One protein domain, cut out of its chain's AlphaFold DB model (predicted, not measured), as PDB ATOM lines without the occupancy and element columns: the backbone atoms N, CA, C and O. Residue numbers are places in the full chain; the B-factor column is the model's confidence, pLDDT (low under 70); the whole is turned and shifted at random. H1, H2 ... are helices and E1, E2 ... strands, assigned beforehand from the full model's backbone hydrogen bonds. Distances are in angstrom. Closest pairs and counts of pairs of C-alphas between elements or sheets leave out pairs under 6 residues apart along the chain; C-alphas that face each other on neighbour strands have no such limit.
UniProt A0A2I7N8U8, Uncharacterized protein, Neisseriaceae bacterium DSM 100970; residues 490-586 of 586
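This is residues 490 to 586 of the 586 residues of an uncharacterized protein of Neisseriaceae bacterium DSM 100970 (UniProt A0A2I7N8U8). With little regular structure, two small lobes joined by residues 526-547 each hold an antiparallel three-stranded sheet, with one short helix in the first and two in the second: E1 E2 H1 E3, then E4 E5 H2 H3 E6, in chain order. The sheets run E1 E2 E3 and E4 E5 E6. The class is mixed; 34 of 97 printed residues are in named elements. It is compact, radius of gyration of the C-alphas 13.7 A, spanning 39 by 27 by 19 A.

Find C-alpha 490 at (107.304, 96.346, 161.581); there E1, 490-493, begins its 10.3 A. Next come E2 499-502, H1 505-508, E3 522-525, E4 548-550, E5 556-559, H2 562-565, H3 579-582 and E6 583-585, ending at (95.423, 111.259, 168.589).

In hairpin E1 and E2 find N 491 and O 500 within hydrogen-bond range, 2.9 A; in hairpin E4 and E5, N 549 and O 557, 2.9 A. H1 only grazes its sheet. H2 and H3 touch, closest C-alphas Trp 564 and Ala 582, 5.2 A. The helices are too short for O i to N i+4 pairs.

The printed part has no cut. Links H1 to E3, E3 to E4 and H2 to H3 are long. Residues 517-519 have pLDDT under 70.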
ATOM      1  N   LEU A 490     107.529  96.132 163.003       90.00
ATOM      2  CA  LEU A 490     107.304  96.346 161.581       90.00
ATOM      3  C   LEU A 490     108.083  95.313 160.780       90.00
ATOM      4  O   LEU A 490     109.291  95.173 160.961       90.00
ATOM      5  N   VAL A 491     107.401  94.639 159.864       91.69
ATOM      6  CA  VAL A 491     108.007  93.701 158.918       91.69
ATOM      7  C   VAL A 491     107.586  94.045 157.502       91.69
ATOM      8  O   VAL A 491     106.554  94.677 157.279       91.69
ATOM      9  N   GLN A 492     108.381  93.623 156.535       92.38
ATOM     10  CA  GLN A 492     108.099  93.820 155.125       92.38
ATOM     11  C   GLN A 492     107.833  92.486 154.437       92.38
ATOM     12  O   GLN A 492     108.508  91.488 154.698       92.38
ATOM     13  N   ASP A 493     106.856  92.482 153.539       89.81
ATOM     14  CA  ASP A 493     106.622  91.361 152.642       89.81
ATOM     15  C   ASP A 493     107.692  91.333 151.542       89.81
ATOM     16  O   ASP A 493     107.895  92.321 150.831       89.81
ATOM     17  N   ALA A 494     108.364  90.190 151.377       87.00
ATOM     18  CA  ALA A 494     109.474  90.047 150.433       87.00
ATOM     19  C   ALA A 494     109.062  90.359 148.983       87.00
ATOM     20  O   ALA A 494     109.855  90.909 148.215       87.00
ATOM     21  N   THR A 495     107.820  90.027 148.619       86.06
ATOM     22  CA  THR A 495     107.331  90.088 147.236       86.06
ATOM     23  C   THR A 495     106.760  91.461 146.900       86.06
ATOM     24  O   THR A 495     107.185  92.107 145.945       86.06
ATOM     25  N   SER A 496     105.787  91.919 147.683       88.06
ATOM     26  CA  SER A 496     105.058  93.167 147.449       88.06
ATOM     27  C   SER A 496     105.777  94.398 147.987       88.06
ATOM     28  O   SER A 496     105.384  95.515 147.651       88.06
ATOM     29  N   GLN A 497     106.800  94.212 148.832       87.19
ATOM     30  CA  GLN A 497     107.506  95.280 149.543       87.19
ATOM     31  C   GLN A 497     106.596  96.109 150.469       87.19
ATOM     32  O   GLN A 497     107.026  97.145 150.981       87.19
ATOM     33  N   ARG A 498     105.357  95.661 150.717       90.19
ATOM     34  CA  ARG A 498     104.422  96.283 151.660       90.19
ATOM     35  C   ARG A 498     104.876  96.043 153.092       90.19
ATOM     36  O   ARG A 498     105.483  95.016 153.390       90.19
ATOM     37  N   VAL A 499     104.570  96.995 153.967       91.31
ATOM     38  CA  VAL A 499     104.988  96.972 155.371       91.31
ATOM     39  C   VAL A 499     103.781  96.683 156.249       91.31
ATOM     40  O   VAL A 499     102.691  97.207 156.030       91.31
ATOM     41  N   TYR A 500     103.990  95.843 157.252       91.81
ATOM     42  CA  TYR A 500     102.962  95.387 158.167       91.81
ATOM     43  C   TYR A 500     103.426  95.588 159.599       91.81
ATOM     44  O   TYR A 500     104.573  95.297 159.935       91.81
ATOM     45  N   ALA A 501     102.522  96.072 160.441       91.12
ATOM     46  CA  ALA A 501     102.717  96.151 161.876       91.12
ATOM     47  C   ALA A 501     102.094  94.935 162.559       91.12
ATOM     48  O   ALA A 501     100.949  94.577 162.269       91.12
ATOM     49  N   CYS A 502     102.826  94.331 163.491       90.69
ATOM     50  CA  CYS A 502     102.273  93.314 164.371       90.69
ATOM     51  C   CYS A 502     101.227  93.946 165.299       90.69
ATOM     52  O   CYS A 502     101.524  94.906 166.013       90.69
ATOM     53  N   VAL A 503     100.010  93.412 165.295       87.69
ATOM     54  CA  VAL A 503      98.888  93.885 166.122       87.69
ATOM     55  C   VAL A 503      98.727  93.023 167.369       87.69
ATOM     56  O   VAL A 503      98.481  93.557 168.447       87.69
ATOM     57  N   GLU A 504      98.923  91.710 167.234       85.75
ATOM     58  CA  GLU A 504      98.796  90.737 168.319       85.75
ATOM     59  C   GLU A 504     100.010  89.801 168.326       85.75
ATOM     60  O   GLU A 504     100.135  88.909 167.485       85.75
ATOM     61  N   ALA A 505     100.921  90.009 169.279       87.50
ATOM     62  CA  ALA A 505     102.214  89.325 169.316       87.50
ATOM     63  C   ALA A 505     102.075  87.798 169.336       87.50
ATOM     64  O   ALA A 505     102.872  87.104 168.701       87.50
ATOM     65  N   SER A 506     101.066  87.259 170.025       86.12
ATOM     66  CA  SER A 506     100.842  85.810 170.060       86.12
ATOM     67  C   SER A 506     100.530  85.238 168.671       86.12
ATOM     68  O   SER A 506     101.004  84.154 168.337       86.12
ATOM     69  N   TRP A 507      99.814  85.990 167.835       88.19
ATOM     70  CA  TRP A 507      99.439  85.573 166.484       88.19
ATOM     71  C   TRP A 507     100.540  85.868 165.467       88.19
ATOM     72  O   TRP A 507     100.849  85.008 164.647       88.19
ATOM     73  N   CYS A 508     101.210  87.021 165.559       90.12
ATOM     74  CA  CYS A 508     102.349  87.364 164.695       90.12
ATOM     75  C   CYS A 508     103.456  86.297 164.731       90.12
ATOM     76  O   CYS A 508     104.158  86.076 163.747       90.12
ATOM     77  N   ASN A 509     103.616  85.632 165.878       92.19
ATOM     78  CA  ASN A 509     104.622  84.598 166.112       92.19
ATOM     79  C   ASN A 509     104.150  83.174 165.788       92.19
ATOM     80  O   ASN A 509     104.826  82.208 166.140       92.19
ATOM     81  N   MET A 510     103.018  83.025 165.103       87.25
ATOM     82  CA  MET A 510     102.517  81.746 164.617       87.25
ATOM     83  C   MET A 510     102.535  81.737 163.085       87.25
ATOM     84  O   MET A 510     101.928  82.585 162.439       87.25
ATOM     85  N   SER A 511     103.188  80.739 162.486       84.12
ATOM     86  CA  SER A 511     103.382  80.642 161.027       84.12
ATOM     87  C   SER A 511     102.089  80.551 160.208       84.12
ATOM     88  O   SER A 511     102.118  80.784 159.006       84.12
ATOM     89  N   GLN A 512     100.963  80.211 160.842       83.94
ATOM     90  CA  GLN A 512      99.642  80.183 160.209       83.94
ATOM     91  C   GLN A 512      99.041  81.582 159.974       83.94
ATOM     92  O   GLN A 512      98.120  81.708 159.173       83.94
ATOM     93  N   TYR A 513      99.551  82.626 160.642       86.56
ATOM     94  CA  TYR A 513      99.109  84.008 160.450       86.56
ATOM     95  C   TYR A 513     100.069  84.752 159.519       86.56
ATOM     96  O   TYR A 513     101.088  85.314 159.937       86.56
ATOM     97  N   THR A 514      99.746  84.709 158.229       88.06
ATOM     98  CA  THR A 514     100.489  85.374 157.154       88.06
ATOM     99  C   THR A 514     100.166  86.867 157.074       88.06
ATOM    100  O   THR A 514      99.124  87.313 157.536       88.06
ATOM    101  N   LEU A 515     101.032  87.668 156.444       87.00
ATOM    102  CA  LEU A 515     100.829  89.125 156.330       87.00
ATOM    103  C   LEU A 515      99.529  89.513 155.607       87.00
ATOM    104  O   LEU A 515      98.895  90.511 155.938       87.00
ATOM    105  N   THR A 516      99.123  88.712 154.623       80.25
ATOM    106  CA  THR A 516      97.889  88.899 153.858       80.25
ATOM    107  C   THR A 516      96.843  87.870 154.273       80.25
ATOM    108  O   THR A 516      97.163  86.688 154.383       80.25
ATOM    109  N   GLY A 517      95.587  88.296 154.429       66.00
ATOM    110  CA  GLY A 517      94.444  87.391 154.597       66.00
ATOM    111  C   GLY A 517      94.146  86.931 156.028       66.00
ATOM    112  O   GLY A 517      93.180  86.198 156.213       66.00
ATOM    113  N   THR A 518      94.905  87.372 157.037       65.81
ATOM    114  CA  THR A 518      94.562  87.134 158.450       65.81
ATOM    115  C   THR A 518      94.267  88.436 159.180       65.81
ATOM    116  O   THR A 518      95.181  89.148 159.605       65.81
ATOM    117  N   GLU A 519      92.979  88.740 159.337       61.72
ATOM    118  CA  GLU A 519      92.529  89.892 160.112       61.72
ATOM    119  C   GLU A 519      92.942  89.740 161.586       61.72
ATOM    120  O   GLU A 519      92.678  88.723 162.226       61.72
ATOM    121  N   GLY A 520      93.622  90.757 162.122       72.69
ATOM    122  CA  GLY A 520      93.930  90.886 163.551       72.69
ATOM    123  C   GLY A 520      95.351  90.513 163.988       72.69
ATOM    124  O   GLY A 520      95.774  90.988 165.034       72.69
ATOM    125  N   ALA A 521      96.120  89.746 163.206       84.56
ATOM    126  CA  ALA A 521      97.532  89.476 163.526       84.56
ATOM    127  C   ALA A 521      98.451  90.589 163.005       84.56
ATOM    128  O   ALA A 521      99.251  91.155 163.746       84.56
ATOM    129  N   TRP A 522      98.284  90.936 161.728       89.75
ATOM    130  CA  TRP A 522      99.076  91.935 161.023       89.75
ATOM    131  C   TRP A 522      98.165  93.029 160.475       89.75
ATOM    132  O   TRP A 522      97.078  92.752 159.968       89.75
ATOM    133  N   LYS A 523      98.617  94.278 160.553       88.75
ATOM    134  CA  LYS A 523      97.956  95.434 159.941       88.75
ATOM    135  C   LYS A 523      98.877  96.011 158.879       88.75
ATOM    136  O   LYS A 523     100.001  96.387 159.204       88.75
ATOM    137  N   GLU A 524      98.408  96.092 157.636       90.06
ATOM    138  CA  GLU A 524      99.130  96.833 156.598       90.06
ATOM    139  C   GLU A 524      99.245  98.296 157.039       90.06
ATOM    140  O   GLU A 524      98.257  98.915 157.443       90.06
ATOM    141  N   VAL A 525     100.464  98.821 157.012       88.06
ATOM    142  CA  VAL A 525     100.757 100.219 157.317       88.06
ATOM    143  C   VAL A 525     101.488 100.834 156.142       88.06
ATOM    144  O   VAL A 525     102.209 100.161 155.400       88.06
ATOM    145  N   HIS A 526     101.348 102.144 155.994       86.94
ATOM    146  CA  HIS A 526     102.094 102.890 154.992       86.94
ATOM    147  C   HIS A 526     103.072 103.815 155.707       86.94
ATOM    148  O   HIS A 526     102.679 104.927 156.064       86.94
ATOM    149  N   PRO A 527     104.330 103.382 155.949       86.69
ATOM    150  CA  PRO A 527     105.274 104.194 156.685       86.69
ATOM    151  C   PRO A 527     105.478 105.557 156.039       86.69
ATOM    152  O   PRO A 527     105.838 105.669 154.864       86.69
ATOM    153  N   LYS A 528     105.266 106.605 156.827       82.88
ATOM    154  CA  LYS A 528     105.476 107.991 156.416       82.88
ATOM    155  C   LYS A 528     106.497 108.619 157.339       82.88
ATOM    156  O   LYS A 528     106.669 108.226 158.489       82.88
ATOM    157  N   ALA A 529     107.200 109.611 156.817       78.69
ATOM    158  CA  ALA A 529     108.087 110.391 157.653       78.69
ATOM    159  C   ALA A 529     107.290 111.091 158.758       78.69
ATOM    160  O   ALA A 529     106.179 111.582 158.514       78.69
ATOM    161  N   ALA A 530     107.881 111.158 159.952       77.88
ATOM    162  CA  ALA A 530     107.324 111.953 161.027       77.88
ATOM    163  C   ALA A 530     107.120 113.412 160.567       77.88
ATOM    164  O   ALA A 530     107.913 113.941 159.772       77.88
ATOM    165  N   PRO A 531     106.069 114.081 161.062       77.62
ATOM    166  CA  PRO A 531     105.919 115.524 160.947       77.62
ATOM    167  C   PRO A 531     107.188 116.266 161.387       77.62
ATOM    168  O   PRO A 531     107.940 115.784 162.236       77.62
ATOM    169  N   SER A 532     107.447 117.438 160.797       71.12
ATOM    170  CA  SER A 532     108.702 118.167 161.038       71.12
ATOM    171  C   SER A 532     108.916 118.432 162.529       71.12
ATOM    172  O   SER A 532     108.018 118.927 163.204       71.12
ATOM    173  N   GLY A 533     110.106 118.098 163.032       71.81
ATOM    174  CA  GLY A 533     110.480 118.291 164.435       71.81
ATOM    175  C   GLY A 533     109.918 117.252 165.415       71.81
ATOM    176  O   GLY A 533     110.234 117.326 166.599       71.81
ATOM    177  N   TYR A 534     109.161 116.263 164.940       81.56
ATOM    178  CA  TYR A 534     108.718 115.121 165.736       81.56
ATOM    179  C   TYR A 534     109.498 113.861 165.365       81.56
ATOM    180  O   TYR A 534     109.969 113.699 164.240       81.56
ATOM    181  N   GLN A 535     109.643 112.960 166.331       84.88
ATOM    182  CA  GLN A 535     110.225 111.639 166.115       84.88
ATOM    183  C   GLN A 535     109.113 110.608 165.870       84.88
ATOM    184  O   GLN A 535     107.969 110.816 166.274       84.88
ATOM    185  N   THR A 536     109.443 109.499 165.209       86.81
ATOM    186  CA  THR A 536     108.546 108.339 165.097       86.81
ATOM    187  C   THR A 536     108.738 107.438 166.313       86.81
ATOM    188  O   THR A 536     109.873 107.135 166.688       86.81
ATOM    189  N   TYR A 537     107.644 107.002 166.930       88.25
ATOM    190  CA  TYR A 537     107.648 106.027 168.016       88.25
ATOM    191  C   TYR A 537     108.436 104.764 167.607       88.25
ATOM    192  O   TYR A 537     108.265 104.306 166.476       88.25
ATOM    193  N   PRO A 538     109.284 104.176 168.478       85.81
ATOM    194  CA  PRO A 538     109.494 104.472 169.901       85.81
ATOM    195  C   PRO A 538     110.669 105.430 170.193       85.81
ATOM    196  O   PRO A 538     111.198 105.441 171.305       85.81
ATOM    197  N   ALA A 539     111.128 106.231 169.229       84.44
ATOM    198  CA  ALA A 539     112.224 107.166 169.484       84.44
ATOM    199  C   ALA A 539     111.818 108.271 170.480       84.44
ATOM    200  O   ALA A 539     110.657 108.679 170.535       84.44
ATOM    201  N   GLY A 540     112.780 108.759 171.269       81.25
ATOM    202  CA  GLY A 540     112.554 109.861 172.214       81.25
ATOM    203  C   GLY A 540     112.015 109.445 173.582       81.25
ATOM    204  O   GLY A 540     111.531 110.295 174.323       81.25
ATOM    205  N   GLN A 541     112.097 108.158 173.928       85.69
ATOM    206  CA  GLN A 541     111.810 107.685 175.281       85.69
ATOM    207  C   GLN A 541     112.829 108.216 176.319       85.69
ATOM    208  O   GLN A 541     114.003 108.397 175.986       85.69
ATOM    209  N   PRO A 542     112.413 108.403 177.589       91.56
ATOM    210  CA  PRO A 542     111.057 108.189 178.089       91.56
ATOM    211  C   PRO A 542     110.104 109.353 177.768       91.56
ATOM    212  O   PRO A 542     110.475 110.523 177.828       91.56
ATOM    213  N   TYR A 543     108.842 109.029 177.492       94.31
ATOM    214  CA  TYR A 543     107.768 109.993 177.268       94.31
ATOM    215  C   TYR A 543     107.149 110.448 178.590       94.31
ATOM    216  O   TYR A 543     106.689 109.625 179.385       94.31
ATOM    217  N   ALA A 544     107.088 111.757 178.810       94.94
ATOM    218  CA  ALA A 544     106.317 112.340 179.899       94.94
ATOM    219  C   ALA A 544     104.854 112.540 179.471       94.94
ATOM    220  O   ALA A 544     104.536 112.564 178.279       94.94
ATOM    221  N   VAL A 545     103.950 112.731 180.440       93.25
ATOM    222  CA  VAL A 545     102.581 113.177 180.131       93.25
ATOM    223  C   VAL A 545     102.664 114.482 179.337       93.25
ATOM    224  O   VAL A 545     103.341 115.427 179.741       93.25
ATOM    225  N   GLY A 546     101.995 114.520 178.189       87.31
ATOM    226  CA  GLY A 546     102.022 115.637 177.253       87.31
ATOM    227  C   GLY A 546     103.105 115.578 176.173       87.31
ATOM    228  O   GLY A 546     103.043 116.403 175.264       87.31
ATOM    229  N   SER A 547     104.045 114.623 176.215       91.25
ATOM    230  CA  SER A 547     104.973 114.375 175.101       91.25
ATOM    231  C   SER A 547     104.205 114.011 173.830       91.25
ATOM    232  O   SER A 547     103.260 113.225 173.887       91.25
ATOM    233  N   THR A 548     104.639 114.543 172.689       88.94
ATOM    234  CA  THR A 548     104.027 114.271 171.383       88.94
ATOM    235  C   THR A 548     104.981 113.466 170.509       88.94
ATOM    236  O   THR A 548     106.140 113.850 170.347       88.94
ATOM    237  N   ILE A 549     104.490 112.373 169.929       90.12
ATOM    238  CA  ILE A 549     105.248 111.479 169.049       90.12
ATOM    239  C   ILE A 549     104.441 111.162 167.787       90.12
ATOM    240  O   ILE A 549     103.211 111.202 167.816       90.12
ATOM    241  N   ALA A 550     105.113 110.850 166.684       88.06
ATOM    242  CA  ALA A 550     104.460 110.336 165.488       88.06
ATOM    243  C   ALA A 550     104.323 108.806 165.542       88.06
ATOM    244  O   ALA A 550     105.250 108.125 165.985       88.06
ATOM    245  N   ASP A 551     103.213 108.251 165.056       89.25
ATOM    246  CA  ASP A 551     103.147 106.828 164.707       89.25
ATOM    247  C   ASP A 551     103.926 106.540 163.408       89.25
ATOM    248  O   ASP A 551     104.495 107.436 162.772       89.25
ATOM    249  N   VAL A 552     103.956 105.268 163.003       86.19
ATOM    250  CA  VAL A 552     104.613 104.834 161.760       86.19
ATOM    251  C   VAL A 552     104.011 105.492 160.509       86.19
ATOM    252  O   VAL A 552     104.714 105.690 159.523       86.19
ATOM    253  N   GLU A 553     102.742 105.898 160.542       84.12
ATOM    254  CA  GLU A 553     102.038 106.554 159.430       84.12
ATOM    255  C   GLU A 553     102.123 108.096 159.503       84.12
ATOM    256  O   GLU A 553     101.528 108.824 158.694       84.12
ATOM    257  N   GLY A 554     102.907 108.624 160.445       81.56
ATOM    258  CA  GLY A 554     103.152 110.049 160.626       81.56
ATOM    259  C   GLY A 554     101.986 110.823 161.253       81.56
ATOM    260  O   GLY A 554     101.960 112.050 161.136       81.56
ATOM    261  N   ASN A 555     101.020 110.152 161.884       83.00
ATOM    262  CA  ASN A 555      99.994 110.793 162.707       83.00
ATOM    263  C   ASN A 555     100.575 111.131 164.085       83.00
ATOM    264  O   ASN A 555     101.336 110.339 164.634       83.00
ATOM    265  N   LEU A 556     100.204 112.273 164.669       84.50
ATOM    266  CA  LEU A 556     100.697 112.659 165.992       84.50
ATOM    267  C   LEU A 556      99.807 112.134 167.118       84.50
ATOM    268  O   LEU A 556      98.580 112.131 167.031       84.50
ATOM    269  N   TYR A 557     100.465 111.746 168.201       89.25
ATOM    270  CA  TYR A 557      99.865 111.232 169.419       89.25
ATOM    271  C   TYR A 557     100.472 111.941 170.619       89.25
ATOM    272  O   TYR A 557     101.695 112.032 170.743       89.25
ATOM    273  N   LYS A 558      99.618 112.427 171.518       91.88
ATOM    274  CA  LYS A 558     100.008 113.046 172.783       91.88
ATOM    275  C   LYS A 558      99.868 112.043 173.918       91.88
ATOM    276  O   LYS A 558      98.811 111.444 174.082       91.88
ATOM    277  N   CYS A 559     100.925 111.877 174.702       95.12
ATOM    278  CA  CYS A 559     100.936 110.960 175.831       95.12
ATOM    279  C   CYS A 559      99.976 111.434 176.933       95.12
ATOM    280  O   CYS A 559     100.122 112.544 177.452       95.12
ATOM    281  N   ASN A 560      99.027 110.579 177.311       93.38
ATOM    282  CA  ASN A 560      98.066 110.811 178.392       93.38
ATOM    283  C   ASN A 560      98.608 110.303 179.733       93.38
ATOM    284  O   ASN A 560      98.499 110.983 180.751       93.38
ATOM    285  N   VAL A 561      99.218 109.112 179.725       95.00
ATOM    286  CA  VAL A 561      99.693 108.412 180.925       95.00
ATOM    287  C   VAL A 561     101.113 107.912 180.684       95.00
ATOM    288  O   VAL A 561     101.316 106.908 180.005       95.00
ATOM    289  N   ALA A 562     102.109 108.592 181.265       93.62
ATOM    290  CA  ALA A 562     103.528 108.304 181.028       93.62
ATOM    291  C   ALA A 562     103.885 106.822 181.239       93.62
ATOM    292  O   ALA A 562     104.635 106.250 180.451       93.62
ATOM    293  N   GLY A 563     103.307 106.178 182.258       92.56
ATOM    294  CA  GLY A 563     103.518 104.753 182.517       92.56
ATOM    295  C   GLY A 563     103.145 103.863 181.330       92.56
ATOM    296  O   GLY A 563     103.897 102.950 181.012       92.56
ATOM    297  N   TRP A 564     102.041 104.148 180.639       92.94
ATOM    298  CA  TRP A 564     101.568 103.349 179.505       92.94
ATOM    299  C   TRP A 564     102.251 103.734 178.189       92.94
ATOM    300  O   TRP A 564     102.643 102.858 177.422       92.94
ATOM    301  N   CYS A 565     102.507 105.026 177.959       93.50
ATOM    302  CA  CYS A 565     103.207 105.514 176.761       93.50
ATOM    303  C   CYS A 565     104.592 104.868 176.566       93.50
ATOM    304  O   CYS A 565     105.059 104.695 175.440       93.50
ATOM    305  N   ASN A 566     105.258 104.509 177.667       92.31
ATOM    306  CA  ASN A 566     106.595 103.916 177.653       92.31
ATOM    307  C   ASN A 566     106.609 102.380 177.638       92.31
ATOM    308  O   ASN A 566     107.685 101.802 177.520       92.31
ATOM    309  N   GLN A 567     105.456 101.709 177.737       87.31
ATOM    310  CA  GLN A 567     105.399 100.240 177.720       87.31
ATOM    311  C   GLN A 567     105.497  99.653 176.309       87.31
ATOM    312  O   GLN A 567     106.029  98.558 176.136       87.31
ATOM    313  N   GLY A 568     104.990 100.373 175.306       84.19
ATOM    314  CA  GLY A 568     104.818  99.823 173.962       84.19
ATOM    315  C   GLY A 568     103.878  98.630 173.939       84.19
ATOM    316  O   GLY A 568     102.991  98.508 174.787       84.19
ATOM    317  N   GLY A 569     104.024  97.766 172.940       86.00
ATOM    318  CA  GLY A 569     103.153  96.611 172.792       86.00
ATOM    319  C   GLY A 569     101.688  97.027 172.600       86.00
ATOM    320  O   GLY A 569     101.356  97.759 171.667       86.00
ATOM    321  N   ALA A 570     100.815  96.610 173.523       84.00
ATOM    322  CA  ALA A 570      99.391  96.956 173.516       84.00
ATOM    323  C   ALA A 570      99.118  98.474 173.537       84.00
ATOM    324  O   ALA A 570      98.052  98.902 173.102       84.00
ATOM    325  N   TYR A 571     100.080  99.285 173.988       90.25
ATOM    326  CA  TYR A 571      99.978 100.744 174.063       90.25
ATOM    327  C   TYR A 571     100.698 101.475 172.916       90.25
ATOM    328  O   TYR A 571     100.833 102.698 172.960       90.25
ATOM    329  N   THR A 572     101.184 100.765 171.892       90.81
ATOM    330  CA  THR A 572     101.833 101.381 170.722       90.81
ATOM    331  C   THR A 572     100.852 102.318 169.995       90.81
ATOM    332  O   THR A 572      99.781 101.856 169.590       90.81
ATOM    333  N   PRO A 573     101.180 103.610 169.790       91.25
ATOM    334  CA  PRO A 573     100.253 104.598 169.235       91.25
ATOM    335  C   PRO A 573      99.736 104.189 167.847       91.25
ATOM    336  O   PRO A 573     100.517 103.844 166.963       91.25
ATOM    337  N   GLY A 574      98.411 104.199 167.668       87.25
ATOM    338  CA  GLY A 574      97.747 103.894 166.391       87.25
ATOM    339  C   GLY A 574      97.731 102.418 165.964       87.25
ATOM    340  O   GLY A 574      97.131 102.092 164.931       87.25
ATOM    341  N   ILE A 575      98.357 101.525 166.741       87.81
ATOM    342  CA  ILE A 575      98.485 100.092 166.426       87.81
ATOM    343  C   ILE A 575      97.951  99.214 167.562       87.81
ATOM    344  O   ILE A 575      97.108  98.359 167.310       87.81
ATOM    345  N   GLY A 576      98.434  99.400 168.794       85.25
ATOM    346  CA  GLY A 576      98.147  98.486 169.901       85.25
ATOM    347  C   GLY A 576      96.695  98.563 170.386       85.25
ATOM    348  O   GLY A 576      96.101  99.633 170.385       85.25
ATOM    349  N   ALA A 577      96.117  97.448 170.839       82.06
ATOM    350  CA  ALA A 577      94.698  97.369 171.220       82.06
ATOM    351  C   ALA A 577      94.248  98.395 172.285       82.06
ATOM    352  O   ALA A 577      93.082  98.777 172.316       82.06
ATOM    353  N   HIS A 578      95.181  98.874 173.113       85.00
ATOM    354  CA  HIS A 578      94.962  99.830 174.198       85.00
ATOM    355  C   HIS A 578      95.657 101.175 173.953       85.00
ATOM    356  O   HIS A 578      95.910 101.942 174.882       85.00
ATOM    357  N   TRP A 579      95.992 101.502 172.700       90.00
ATOM    358  CA  TRP A 579      96.705 102.744 172.400       90.00
ATOM    359  C   TRP A 579      95.942 103.987 172.882       90.00
ATOM    360  O   TRP A 579      96.576 104.936 173.334       90.00
ATOM    361  N   ALA A 580      94.605 103.979 172.821       90.50
ATOM    362  CA  ALA A 580      93.764 105.120 173.197       90.50
ATOM    363  C   ALA A 580      93.792 105.421 174.706       90.50
ATOM    364  O   ALA A 580      93.597 106.565 175.114       90.50
ATOM    365  N   ASP A 581      94.109 104.419 175.529       90.25
ATOM    366  CA  ASP A 581      94.288 104.594 176.970       90.25
ATOM    367  C   ASP A 581      95.583 105.378 177.255       90.25
ATOM    368  O   ASP A 581      95.638 106.250 178.126       90.25
ATOM    369  N   ALA A 582      96.637 105.109 176.478       92.88
ATOM    370  CA  ALA A 582      97.942 105.751 176.624       92.88
ATOM    371  C   ALA A 582      98.059 107.086 175.879       92.88
ATOM    372  O   ALA A 582      98.785 107.970 176.337       92.88
ATOM    373  N   TRP A 583      97.362 107.252 174.753       94.06
ATOM    374  CA  TRP A 583      97.588 108.349 173.817       94.06
ATOM    375  C   TRP A 583      96.300 108.994 173.316       94.06
ATOM    376  O   TRP A 583      95.349 108.318 172.938       94.06
ATOM    377  N   SER A 584      96.322 110.318 173.182       87.81
ATOM    378  CA  SER A 584      95.320 111.067 172.422       87.81
ATOM    379  C   SER A 584      95.843 111.330 171.014       87.81
ATOM    380  O   SER A 584      96.910 111.928 170.863       87.81
ATOM    381  N   LYS A 585      95.111 110.900 169.982       85.19
ATOM    382  CA  LYS A 585      95.423 111.259 168.589       85.19
ATOM    383  C   LYS A 585      95.130 112.751 168.369       85.19
ATOM    384  O   LYS A 585      94.066 113.208 168.786       85.19
ATOM    385  N   LEU A 586      96.068 113.480 167.762       75.62
ATOM    386  CA  LEU A 586      95.986 114.931 167.513       75.62
ATOM    387  C   LEU A 586      95.433 115.287 166.126       75.62
ATOM    388  O   LEU A 586      95.635 114.486 165.180       75.62
TER     389      LEU A 586